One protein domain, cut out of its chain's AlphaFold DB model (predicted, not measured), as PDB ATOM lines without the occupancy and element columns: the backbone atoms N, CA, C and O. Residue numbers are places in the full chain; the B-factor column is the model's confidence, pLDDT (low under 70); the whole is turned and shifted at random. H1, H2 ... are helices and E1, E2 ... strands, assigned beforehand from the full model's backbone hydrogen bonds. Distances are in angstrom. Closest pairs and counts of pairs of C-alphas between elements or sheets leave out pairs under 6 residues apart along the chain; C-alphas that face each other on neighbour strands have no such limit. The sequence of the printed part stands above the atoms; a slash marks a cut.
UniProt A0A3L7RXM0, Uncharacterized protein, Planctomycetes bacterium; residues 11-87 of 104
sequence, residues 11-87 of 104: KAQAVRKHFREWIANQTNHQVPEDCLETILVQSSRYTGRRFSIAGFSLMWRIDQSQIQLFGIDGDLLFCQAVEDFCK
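AT A GLANCE: This is residues 11 to 87 of the 104 residues of an uncharacterized protein of Planctomycetes bacterium (UniProt A0A3L7RXM0). A twisted wall of six antiparallel strands has one long helix, H1, packed along one face over E2 and E4, with the other face bare. Short H3 is on the same face as H1, and short H2 only grazes the sheet. The printed part has 77 residues, with three named helices and six named strands in the order H1, H2, E1 to E6, H3 along the chain, of mixed class, with a meander E3 E4 E5 E6, each strand the antiparallel neighbour of the one before. It is compact, with a radius of gyration of the C-alphas of 11.5 A and spans of 33 by 27 by 21 A.

IN THESE COORDINATES: Find C-alpha 56 at (200.088, 175.201, 246.232); E4 runs 22.4 A to residue 63. The other strands are E1, residues 38 to 42, E2, 45 to 48, E3, 51 to 53, E5, 66 to 70, and E6, 76 to 81, 14.4 A long. H1, residues 11 to 27, runs 23.8 A from C-alpha 11 at (190.268, 184.839, 226.321). H2 is residues 33 to 36, and H3, 82 to 85, ends at (191.785, 189.509, 236.096).

HOW THE PARTS SIT: Beside E4, E2 and E3 lie on one side, with N 48 and O 60 at 2.8 A and N 53 and O 56 at 2.8 A; E5 lies on the other side, with N 61 and O 68 at 2.9 A. Edge strand E1 pairs with E2, N 39 and O 47 at 2.9 A, and edge strand E6 with E5, N 67 and O 80 at 2.8 A. E2 runs on into E3 at 39 degrees. H1's height over the sheet is 9.7 A, at 25 degrees to E4 on the local plane. H1 only just touches H2, C-alphas 16 and 36 closest at 6.1 A, and H3, 15 and 82 closest at 7.3 A, with 3 pairs within 8 A each. Every O i to N i+4 pair of H1 is within hydrogen-bond range; H2 and H3 are too short for one.

THE WHOLE: The C-alphas of Asn 28 and Ser 43, 34.4 A apart, are the two farthest apart. The printed part has no cut, and its links are tight. Mean pLDDT of the printed part is 81.9; residue 56 is under 70.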
ATOM      1  N   LYS A  11     190.486 184.696 224.875       70.75
ATOM      2  CA  LYS A  11     190.268 184.839 226.321       70.75
ATOM      3  C   LYS A  11     190.992 183.784 227.166       70.75
ATOM      4  O   LYS A  11     191.601 184.139 228.166       70.75
ATOM      5  N   ALA A  12     190.976 182.506 226.776       74.81
ATOM      6  CA  ALA A  12     191.629 181.452 227.563       74.81
ATOM      7  C   ALA A  12     193.159 181.585 227.520       74.81
ATOM      8  O   ALA A  12     193.837 181.334 228.510       74.81
ATOM      9  N   GLN A  13     193.721 182.023 226.391       79.69
ATOM     10  CA  GLN A  13     195.156 182.288 226.285       79.69
ATOM     11  C   GLN A  13     195.588 183.495 227.128       79.69
ATOM     12  O   GLN A  13     196.594 183.401 227.830       79.69
ATOM     13  N   ALA A  14     194.814 184.585 227.113       80.12
ATOM     14  CA  ALA A  14     195.064 185.739 227.976       80.12
ATOM     15  C   ALA A  14     194.998 185.355 229.463       80.12
ATOM     16  O   ALA A  14     195.921 185.661 230.214       80.12
ATOM     17  N   VAL A  15     193.972 184.592 229.860       80.69
ATOM     18  CA  VAL A  15     193.840 184.083 231.230       80.69
ATOM     19  C   VAL A  15     195.026 183.205 231.612       80.69
ATOM     20  O   VAL A  15     195.598 183.421 232.671       80.69
ATOM     21  N   ARG A  16     195.461 182.274 230.753       83.62
ATOM     22  CA  ARG A  16     196.648 181.445 231.024       83.62
ATOM     23  C   ARG A  16     197.892 182.291 231.262       83.62
ATOM     24  O   ARG A  16     198.613 182.040 232.221       83.62
ATOM     25  N   LYS A  17     198.125 183.310 230.433       83.50
ATOM     26  CA  LYS A  17     199.267 184.217 230.597       83.50
ATOM     27  C   LYS A  17     199.210 184.951 231.942       83.50
ATOM     28  O   LYS A  17     200.162 184.858 232.712       83.50
ATOM     29  N   HIS A  18     198.092 185.611 232.245       83.00
ATOM     30  CA  HIS A  18     197.920 186.358 233.497       83.00
ATOM     31  C   HIS A  18     197.956 185.457 234.727       83.00
ATOM     32  O   HIS A  18     198.553 185.802 235.739       83.00
ATOM     33  N   PHE A  19     197.364 184.270 234.639       80.44
ATOM     34  CA  PHE A  19     197.355 183.314 235.735       80.44
ATOM     35  C   PHE A  19     198.754 182.769 236.019       80.44
ATOM     36  O   PHE A  19     199.135 182.651 237.181       80.44
ATOM     37  N   ARG A  20     199.569 182.546 234.979       84.06
ATOM     38  CA  ARG A  20     200.989 182.203 235.126       84.06
ATOM     39  C   ARG A  20     201.757 183.272 235.898       84.06
ATOM     40  O   ARG A  20     202.487 182.949 236.828       84.06
ATOM     41  N   GLU A  21     201.584 184.532 235.507       84.62
ATOM     42  CA  GLU A  21     202.221 185.686 236.153       84.62
ATOM     43  C   GLU A  21     201.737 185.845 237.602       84.62
ATOM     44  O   GLU A  21     202.542 186.042 238.509       84.62
ATOM     45  N   TRP A  22     200.437 185.673 237.842       81.50
ATOM     46  CA  TRP A  22     199.849 185.732 239.175       81.50
ATOM     47  C   TRP A  22     200.410 184.647 240.105       81.50
ATOM     48  O   TRP A  22     200.868 184.976 241.196       81.50
ATOM     49  N   ILE A  23     200.461 183.378 239.676       79.25
ATOM     50  CA  ILE A  23     201.049 182.295 240.486       79.25
ATOM     51  C   ILE A  23     202.534 182.557 240.738       79.25
ATOM     52  O   ILE A  23     203.002 182.346 241.856       79.25
ATOM     53  N   ALA A  24     203.272 183.033 239.730       82.62
ATOM     54  CA  ALA A  24     204.684 183.357 239.894       82.62
ATOM     55  C   ALA A  24     204.898 184.443 240.958       82.62
ATOM     56  O   ALA A  24     205.781 184.299 241.797       82.62
ATOM     57  N   ASN A  25     204.037 185.463 240.999       81.62
ATOM     58  CA  ASN A  25     204.074 186.503 242.029       81.62
ATOM     59  C   ASN A  25     203.703 185.982 243.427       81.62
ATOM     60  O   ASN A  25     204.263 186.451 244.412       81.62
ATOM     61  N   GLN A  26     202.771 185.027 243.529       76.81
ATOM     62  CA  GLN A  26     202.350 184.461 244.819       76.81
ATOM     63  C   GLN A  26     203.350 183.445 245.384       76.81
ATOM     64  O   GLN A  26     203.534 183.356 246.593       76.81
ATOM     65  N   THR A  27     203.976 182.653 244.513       78.25
ATOM     66  CA  THR A  27     204.794 181.498 244.916       78.25
ATOM     67  C   THR A  27     206.293 181.733 244.759       78.25
ATOM     68  O   THR A  27     207.080 180.939 245.259       78.25
ATOM     69  N   ASN A  28     206.707 182.798 244.063       81.88
ATOM     70  CA  ASN A  28     208.089 183.020 243.628       81.88
ATOM     71  C   ASN A  28     208.657 181.862 242.771       81.88
ATOM     72  O   ASN A  28     209.870 181.662 242.693       81.88
ATOM     73  N   HIS A  29     207.780 181.090 242.117       80.00
ATOM     74  CA  HIS A  29     208.136 179.973 241.244       80.00
ATOM     75  C   HIS A  29     207.620 180.188 239.823       80.00
ATOM     76  O   HIS A  29     206.495 180.634 239.604       80.00
ATOM     77  N   GLN A  30     208.425 179.811 238.829       81.25
ATOM     78  CA  GLN A  30     207.949 179.772 237.451       81.25
ATOM     79  C   GLN A  30     207.010 178.582 237.251       81.25
ATOM     80  O   GLN A  30     207.340 177.449 237.594       81.25
ATOM     81  N   VAL A  31     205.844 178.847 236.663       78.62
ATOM     82  CA  VAL A  31     204.868 177.816 236.304       78.62
ATOM     83  C   VAL A  31     205.126 177.371 234.860       78.62
ATOM     84  O   VAL A  31     205.067 178.221 233.963       78.62
ATOM     85  N   PRO A  32     205.402 176.075 234.608       78.88
ATOM     86  CA  PRO A  32     205.535 175.543 233.253       78.88
ATOM     87  C   PRO A  32     204.280 175.806 232.418       78.88
ATOM     88  O   PRO A  32     203.163 175.776 232.935       78.88
ATOM     89  N   GLU A  33     204.447 176.041 231.116       74.00
ATOM     90  CA  GLU A  33     203.322 176.353 230.223       74.00
ATOM     91  C   GLU A  33     202.278 175.223 230.183       74.00
ATOM     92  O   GLU A  33     201.075 175.485 230.235       74.00
ATOM     93  N   ASP A  34     202.742 173.974 230.223       74.69
ATOM     94  CA  ASP A  34     201.903 172.773 230.177       74.69
ATOM     95  C   ASP A  34     201.021 172.599 231.426       74.69
ATOM     96  O   ASP A  34     199.977 171.949 231.377       74.69
ATOM     97  N   CYS A  35     201.390 173.214 232.558       73.88
ATOM     98  CA  CYS A  35     200.578 173.170 233.779       73.88
ATOM     99  C   CYS A  35     199.267 173.951 233.641       73.88
ATOM    100  O   CYS A  35     198.339 173.727 234.415       73.88
ATOM    101  N   LEU A  36     199.186 174.861 232.668       75.06
ATOM    102  CA  LEU A  36     198.024 175.710 232.433       75.06
ATOM    103  C   LEU A  36     197.199 175.244 231.234       75.06
ATOM    104  O   LEU A  36     196.439 176.029 230.671       75.06
ATOM    105  N   GLU A  37     197.331 173.981 230.830       77.94
ATOM    106  CA  GLU A  37     196.482 173.378 229.809       77.94
ATOM    107  C   GLU A  37     194.990 173.541 230.152       77.94
ATOM    108  O   GLU A  37     194.585 173.486 231.314       77.94
ATOM    109  N   THR A  38     194.162 173.781 229.133       82.44
ATOM    110  CA  THR A  38     192.733 174.083 229.291       82.44
ATOM    111  C   THR A  38     191.892 173.269 228.349       82.44
ATOM    112  O   THR A  38     192.194 173.196 227.158       82.44
ATOM    113  N   ILE A  39     190.769 172.787 228.859       83.38
ATOM    114  CA  ILE A  39     189.763 172.066 228.096       83.38
ATOM    115  C   ILE A  39     188.528 172.963 227.978       83.38
ATOM    116  O   ILE A  39     188.086 173.560 228.964       83.38
ATOM    117  N   LEU A  40     187.975 173.081 226.770       82.44
ATOM    118  CA  LEU A  40     186.650 173.666 226.568       82.44
ATOM    119  C   LEU A  40     185.615 172.606 226.946       82.44
ATOM    120  O   LEU A  40     185.547 171.563 226.302       82.44
ATOM    121  N   VAL A  41     184.821 172.871 227.980       80.19
ATOM    122  CA  VAL A  41     183.824 171.916 228.478       80.19
ATOM    123  C   VAL A  41     182.504 172.086 227.727       80.19
ATOM    124  O   VAL A  41     181.966 171.115 227.208       80.19
ATOM    125  N   GLN A  42     181.979 173.316 227.645       78.94
ATOM    126  CA  GLN A  42     180.717 173.612 226.953       78.94
ATOM    127  C   GLN A  42     180.501 175.123 226.808       78.94
ATOM    128  O   GLN A  42     180.751 175.852 227.760       78.94
ATOM    129  N   SER A  43     179.987 175.602 225.668       70.31
ATOM    130  CA  SER A  43     179.427 176.961 225.502       70.31
ATOM    131  C   SER A  43     180.230 178.094 226.168       70.31
ATOM    132  O   SER A  43     179.674 178.918 226.887       70.31
ATOM    133  N   SER A  44     181.544 178.151 225.920       72.56
ATOM    134  CA  SER A  44     182.484 179.141 226.493       72.56
ATOM    135  C   SER A  44     182.930 178.915 227.945       72.56
ATOM    136  O   SER A  44     183.561 179.797 228.527       72.56
ATOM    137  N   ARG A  45     182.660 177.740 228.519       82.12
ATOM    138  CA  ARG A  45     183.217 177.301 229.804       82.12
ATOM    139  C   ARG A  45     184.546 176.604 229.601       82.12
ATOM    140  O   ARG A  45     184.606 175.569 228.936       82.12
ATOM    141  N   TYR A  46     185.589 177.143 230.216       85.00
ATOM    142  CA  TYR A  46     186.925 176.557 230.181       85.00
ATOM    143  C   TYR A  46     187.282 176.029 231.552       85.00
ATOM    144  O   TYR A  46     187.038 176.702 232.550       85.00
ATOM    145  N   THR A  47     187.912 174.866 231.595       86.62
ATOM    146  CA  THR A  47     188.487 174.322 232.820       86.62
ATOM    147  C   THR A  47     189.965 174.082 232.591       86.62
ATOM    148  O   THR A  47     190.360 173.423 231.629       86.62
ATOM    149  N   GLY A  48     190.779 174.668 233.459       85.19
ATOM    150  CA  GLY A  48     192.205 174.422 233.507       85.19
ATOM    151  C   GLY A  48     192.520 173.086 234.160       85.19
ATOM    152  O   GLY A  48     191.786 172.602 235.024       85.19
ATOM    153  N   ARG A  49     193.651 172.507 233.772       82.19
ATOM    154  CA  ARG A  49     194.224 171.346 234.439       82.19
ATOM    155  C   ARG A  49     194.556 171.702 235.889       82.19
ATOM    156  O   ARG A  49     195.063 172.785 236.179       82.19
ATOM    157  N   ARG A  50     194.284 170.774 236.806       80.81
ATOM    158  CA  ARG A  50     194.785 170.877 238.179       80.81
ATOM    159  C   ARG A  50     196.306 170.750 238.158       80.81
ATOM    160  O   ARG A  50     196.833 169.811 237.562       80.81
ATOM    161  N   PHE A  51     196.997 171.635 238.862       79.19
ATOM    162  CA  PHE A  51     198.442 171.542 239.058       79.19
ATOM    163  C   PHE A  51     198.795 171.745 240.530       79.19
ATOM    164  O   PHE A  51     197.999 172.272 241.312       79.19
ATOM    165  N   SER A  52     199.996 171.303 240.899       78.25
ATOM    166  CA  SER A  52     200.547 171.478 242.238       78.25
ATOM    167  C   SER A  52     201.991 171.969 242.135       78.25
ATOM    168  O   SER A  52     202.817 171.304 241.517       78.25
ATOM    169  N   ILE A  53     202.289 173.138 242.704       75.88
ATOM    170  CA  ILE A  53     203.616 173.774 242.690       75.88
ATOM    171  C   ILE A  53     203.913 174.291 244.095       75.88
ATOM    172  O   ILE A  53     203.116 175.034 244.650       75.88
ATOM    173  N   ALA A  54     205.052 173.900 244.676       72.38
ATOM    174  CA  ALA A  54     205.504 174.371 245.994       72.38
ATOM    175  C   ALA A  54     204.448 174.251 247.121       72.38
ATOM    176  O   ALA A  54     204.304 175.138 247.953       72.38
ATOM    177  N   GLY A  55     203.667 173.163 247.130       71.88
ATOM    178  CA  GLY A  55     202.580 172.950 248.101       71.88
ATOM    179  C   GLY A  55     201.277 173.693 247.777       71.88
ATOM    180  O   GLY A  55     200.256 173.446 248.410       71.88
ATOM    181  N   PHE A  56     201.275 174.540 246.750       69.88
ATOM    182  CA  PHE A  56     200.088 175.201 246.232       69.88
ATOM    183  C   PHE A  56     199.407 174.306 245.200       69.88
ATOM    184  O   PHE A  56     200.016 173.962 244.189       69.88
ATOM    185  N   SER A  57     198.157 173.910 245.437       77.75
ATOM    186  CA  SER A  57     197.382 173.098 244.495       77.75
ATOM    187  C   SER A  57     196.100 173.824 244.124       77.75
ATOM    188  O   SER A  57     195.265 174.062 244.993       77.75
ATOM    189  N   LEU A  58     195.934 174.130 242.837       82.81
ATOM    190  CA  LEU A  58     194.757 174.824 242.327       82.81
ATOM    191  C   LEU A  58     194.196 174.168 241.070       82.81
ATOM    192  O   LEU A  58     194.916 173.597 240.249       82.81
ATOM    193  N   MET A  59     192.892 174.339 240.899       86.25
ATOM    194  CA  MET A  59     192.177 174.192 239.637       86.25
ATOM    195  C   MET A  59     191.529 175.533 239.300       86.25
ATOM    196  O   MET A  59     191.140 176.272 240.199       86.25
ATOM    197  N   TRP A  60     191.382 175.860 238.019       86.00
ATOM    198  CA  TRP A  60     190.712 177.095 237.620       86.00
ATOM    199  C   TRP A  60     189.646 176.857 236.560       86.00
ATOM    200  O   TRP A  60     189.729 175.919 235.763       86.00
ATOM    201  N   ARG A  61     188.626 177.711 236.553       89.62
ATOM    202  CA  ARG A  61     187.510 177.675 235.607       89.62
ATOM    203  C   ARG A  61     187.220 179.075 235.094       89.62
ATOM    204  O   ARG A  61     187.272 180.027 235.864       89.62
ATOM    205  N   ILE A  62     186.871 179.189 233.819       88.38
ATOM    206  CA  ILE A  62     186.136 180.339 233.293       88.38
ATOM    207  C   ILE A  62     184.690 179.900 233.122       88.38
ATOM    208  O   ILE A  62     184.417 178.982 232.349       88.38
ATOM    209  N   ASP A  63     183.776 180.552 233.827       87.06
ATOM    210  CA  ASP A  63     182.335 180.382 233.646       87.06
ATOM    211  C   ASP A  63     181.659 181.751 233.687       87.06
ATOM    212  O   ASP A  63     182.043 182.599 234.484       87.06
ATOM    213  N   GLN A  64     180.688 181.988 232.803       84.62
ATOM    214  CA  GLN A  64     179.933 183.249 232.731       84.62
ATOM    215  C   GLN A  64     180.818 184.517 232.786       84.62
ATOM    216  O   GLN A  64     180.499 185.487 233.468       84.62
ATOM    217  N   SER A  65     181.949 184.518 232.067       84.44
ATOM    218  CA  SER A  65     182.933 185.621 232.054       84.44
ATOM    219  C   SER A  65     183.631 185.899 233.394       84.44
ATOM    220  O   SER A  65     184.257 186.947 233.553       84.44
ATOM    221  N   GLN A  66     183.595 184.955 234.334       88.81
ATOM    222  CA  GLN A  66     184.330 185.000 235.593       88.81
ATOM    223  C   GLN A  66     185.406 183.918 235.629       88.81
ATOM    224  O   GLN A  66     185.158 182.780 235.229       88.81
ATOM    225  N   ILE A  67     186.591 184.270 236.121       88.81
ATOM    226  CA  ILE A  67     187.601 183.307 236.539       88.81
ATOM    227  C   ILE A  67     187.319 182.880 237.974       88.81
ATOM    228  O   ILE A  67     187.055 183.706 238.843       88.81
ATOM    229  N   GLN A  68     187.390 181.580 238.214       90.31
ATOM    230  CA  GLN A  68     187.198 180.957 239.513       90.31
ATOM    231  C   GLN A  68     188.396 180.064 239.804       90.31
ATOM    232  O   GLN A  68     188.772 179.261 238.948       90.31
ATOM    233  N   LEU A  69     188.989 180.202 240.988       87.38
ATOM    234  CA  LEU A  69     190.075 179.347 241.463       87.38
ATOM    235  C   LEU A  69     189.568 178.469 242.594       87.38
ATOM    236  O   LEU A  69     188.969 178.959 243.551       87.38
ATOM    237  N   PHE A  70     189.855 177.183 242.482       87.81
ATOM    238  CA  PHE A  70     189.453 176.163 243.429       87.81
ATOM    239  C   PHE A  70     190.679 175.560 244.101       87.81
ATOM    240  O   PHE A  70     191.668 175.260 243.424       87.81
ATOM    241  N   GLY A  71     190.596 175.381 245.416       85.56
ATOM    242  CA  GLY A  71     191.600 174.691 246.216       85.56
ATOM    243  C   GLY A  71     191.619 173.182 245.975       85.56
ATOM    244  O   GLY A  71     190.870 172.642 245.158       85.56
ATOM    245  N   ILE A  72     192.482 172.487 246.716       81.56
ATOM    246  CA  ILE A  72     192.646 171.029 246.617       81.56
ATOM    247  C   ILE A  72     191.367 170.252 246.950       81.56
ATOM    248  O   ILE A  72     191.108 169.229 246.313       81.56
ATOM    249  N   ASP A  73     190.567 170.782 247.873       85.62
ATOM    250  CA  ASP A  73     189.313 170.192 248.346       85.62
ATOM    251  C   ASP A  73     188.101 170.610 247.497       85.62
ATOM    252  O   ASP A  73     186.980 170.166 247.727       85.62
ATOM    253  N   GLY A  74     188.320 171.439 246.468       82.94
ATOM    254  CA  GLY A  74     187.261 171.959 245.602       82.94
ATOM    255  C   GLY A  74     186.595 173.236 246.116       82.94
ATOM    256  O   GLY A  74     185.685 173.740 245.460       82.94
ATOM    257  N   ASP A  75     187.066 173.794 247.233       86.88
ATOM    258  CA  ASP A  75     186.586 175.074 247.757       86.88
ATOM    259  C   ASP A  75     186.922 176.226 246.812       86.88
ATOM    260  O   ASP A  75     188.030 176.307 246.280       86.88
ATOM    261  N   LEU A  76     185.978 177.150 246.624       89.00
ATOM    262  CA  LEU A  76     186.196 178.364 245.844       89.00
ATOM    263  C   LEU A  76     187.036 179.358 246.657       89.00
ATOM    264  O   LEU A  76     186.556 179.937 247.627       89.00
ATOM    265  N   LEU A  77     188.277 179.584 246.233       85.31
ATOM    266  CA  LEU A  77     189.224 180.472 246.915       85.31
ATOM    267  C   LEU A  77     189.221 181.890 246.341       85.31
ATOM    268  O   LEU A  77     189.539 182.853 247.034       85.31
ATOM    269  N   PHE A  78     188.895 182.022 245.057       86.12
ATOM    270  CA  PHE A  78     188.944 183.292 244.345       86.12
ATOM    271  C   PHE A  78     187.926 183.302 243.212       86.12
ATOM    272  O   PHE A  78     187.793 182.314 242.489       86.12
ATOM    273  N   CYS A  79     187.240 184.427 243.030       90.31
ATOM    274  CA  CYS A  79     186.338 184.651 241.909       90.31
ATOM    275  C   CYS A  79     186.425 186.111 241.461       90.31
ATOM    276  O   CYS A  79     186.286 187.016 242.282       90.31
ATOM    277  N   GLN A  80     186.649 186.343 240.171       90.06
ATOM    278  CA  GLN A  80     186.728 187.689 239.604       90.06
ATOM    279  C   GLN A  80     186.250 187.695 238.152       90.06
ATOM    280  O   GLN A  80     186.336 186.682 237.462       90.06
ATOM    281  N   ALA A  81     185.771 188.834 237.649       89.25
ATOM    282  CA  ALA A  81     185.537 189.000 236.218       89.25
ATOM    283  C   ALA A  81     186.843 188.797 235.427       89.25
ATOM    284  O   ALA A  81     187.898 189.310 235.801       89.25
ATOM    285  N   VAL A  82     186.771 188.074 234.305       85.19
ATOM    286  CA  VAL A  82     187.929 187.810 233.427       85.19
ATOM    287  C   VAL A  82     188.563 189.113 232.939       85.19
ATOM    288  O   VAL A  82     189.780 189.193 232.805       85.19
ATOM    289  N   GLU A  83     187.751 190.138 232.689       86.19
ATOM    290  CA  GLU A  83     188.227 191.450 232.241       86.19
ATOM    291  C   GLU A  83     189.090 192.144 233.291       86.19
ATOM    292  O   GLU A  83     190.079 192.773 232.933       86.19
ATOM    293  N   ASP A  84     188.753 192.008 234.574       85.19
ATOM    294  CA  ASP A  84     189.542 192.583 235.663       85.19
ATOM    295  C   ASP A  84     190.787 191.750 235.954       85.19
ATOM    296  O   ASP A  84     191.859 192.307 236.174       85.19
ATOM    297  N   PHE A  85     190.667 190.425 235.884       82.50
ATOM    298  CA  PHE A  85     191.785 189.509 236.096       82.50
ATOM    299  C   PHE A  85     192.888 189.662 235.037       82.50
ATOM    300  O   PHE A  85     194.075 189.549 235.333       82.50
ATOM    301  N   CYS A  86     192.495 189.934 233.791       82.19
ATOM    302  CA  CYS A  86     193.415 190.158 232.678       82.19
ATOM    303  C   CYS A  86     193.933 191.603 232.591       82.19
ATOM    304  O   CYS A  86     194.672 191.925 231.660       82.19
ATOM    305  N   LYS A  87     193.560 192.506 233.507       80.19
ATOM    306  CA  LYS A  87     194.218 193.816 233.564       80.19
ATOM    307  C   LYS A  87     195.631 193.617 234.116       80.19
ATOM    308  O   LYS A  87     195.814 192.866 235.076       80.19
TER     309      LYS A  87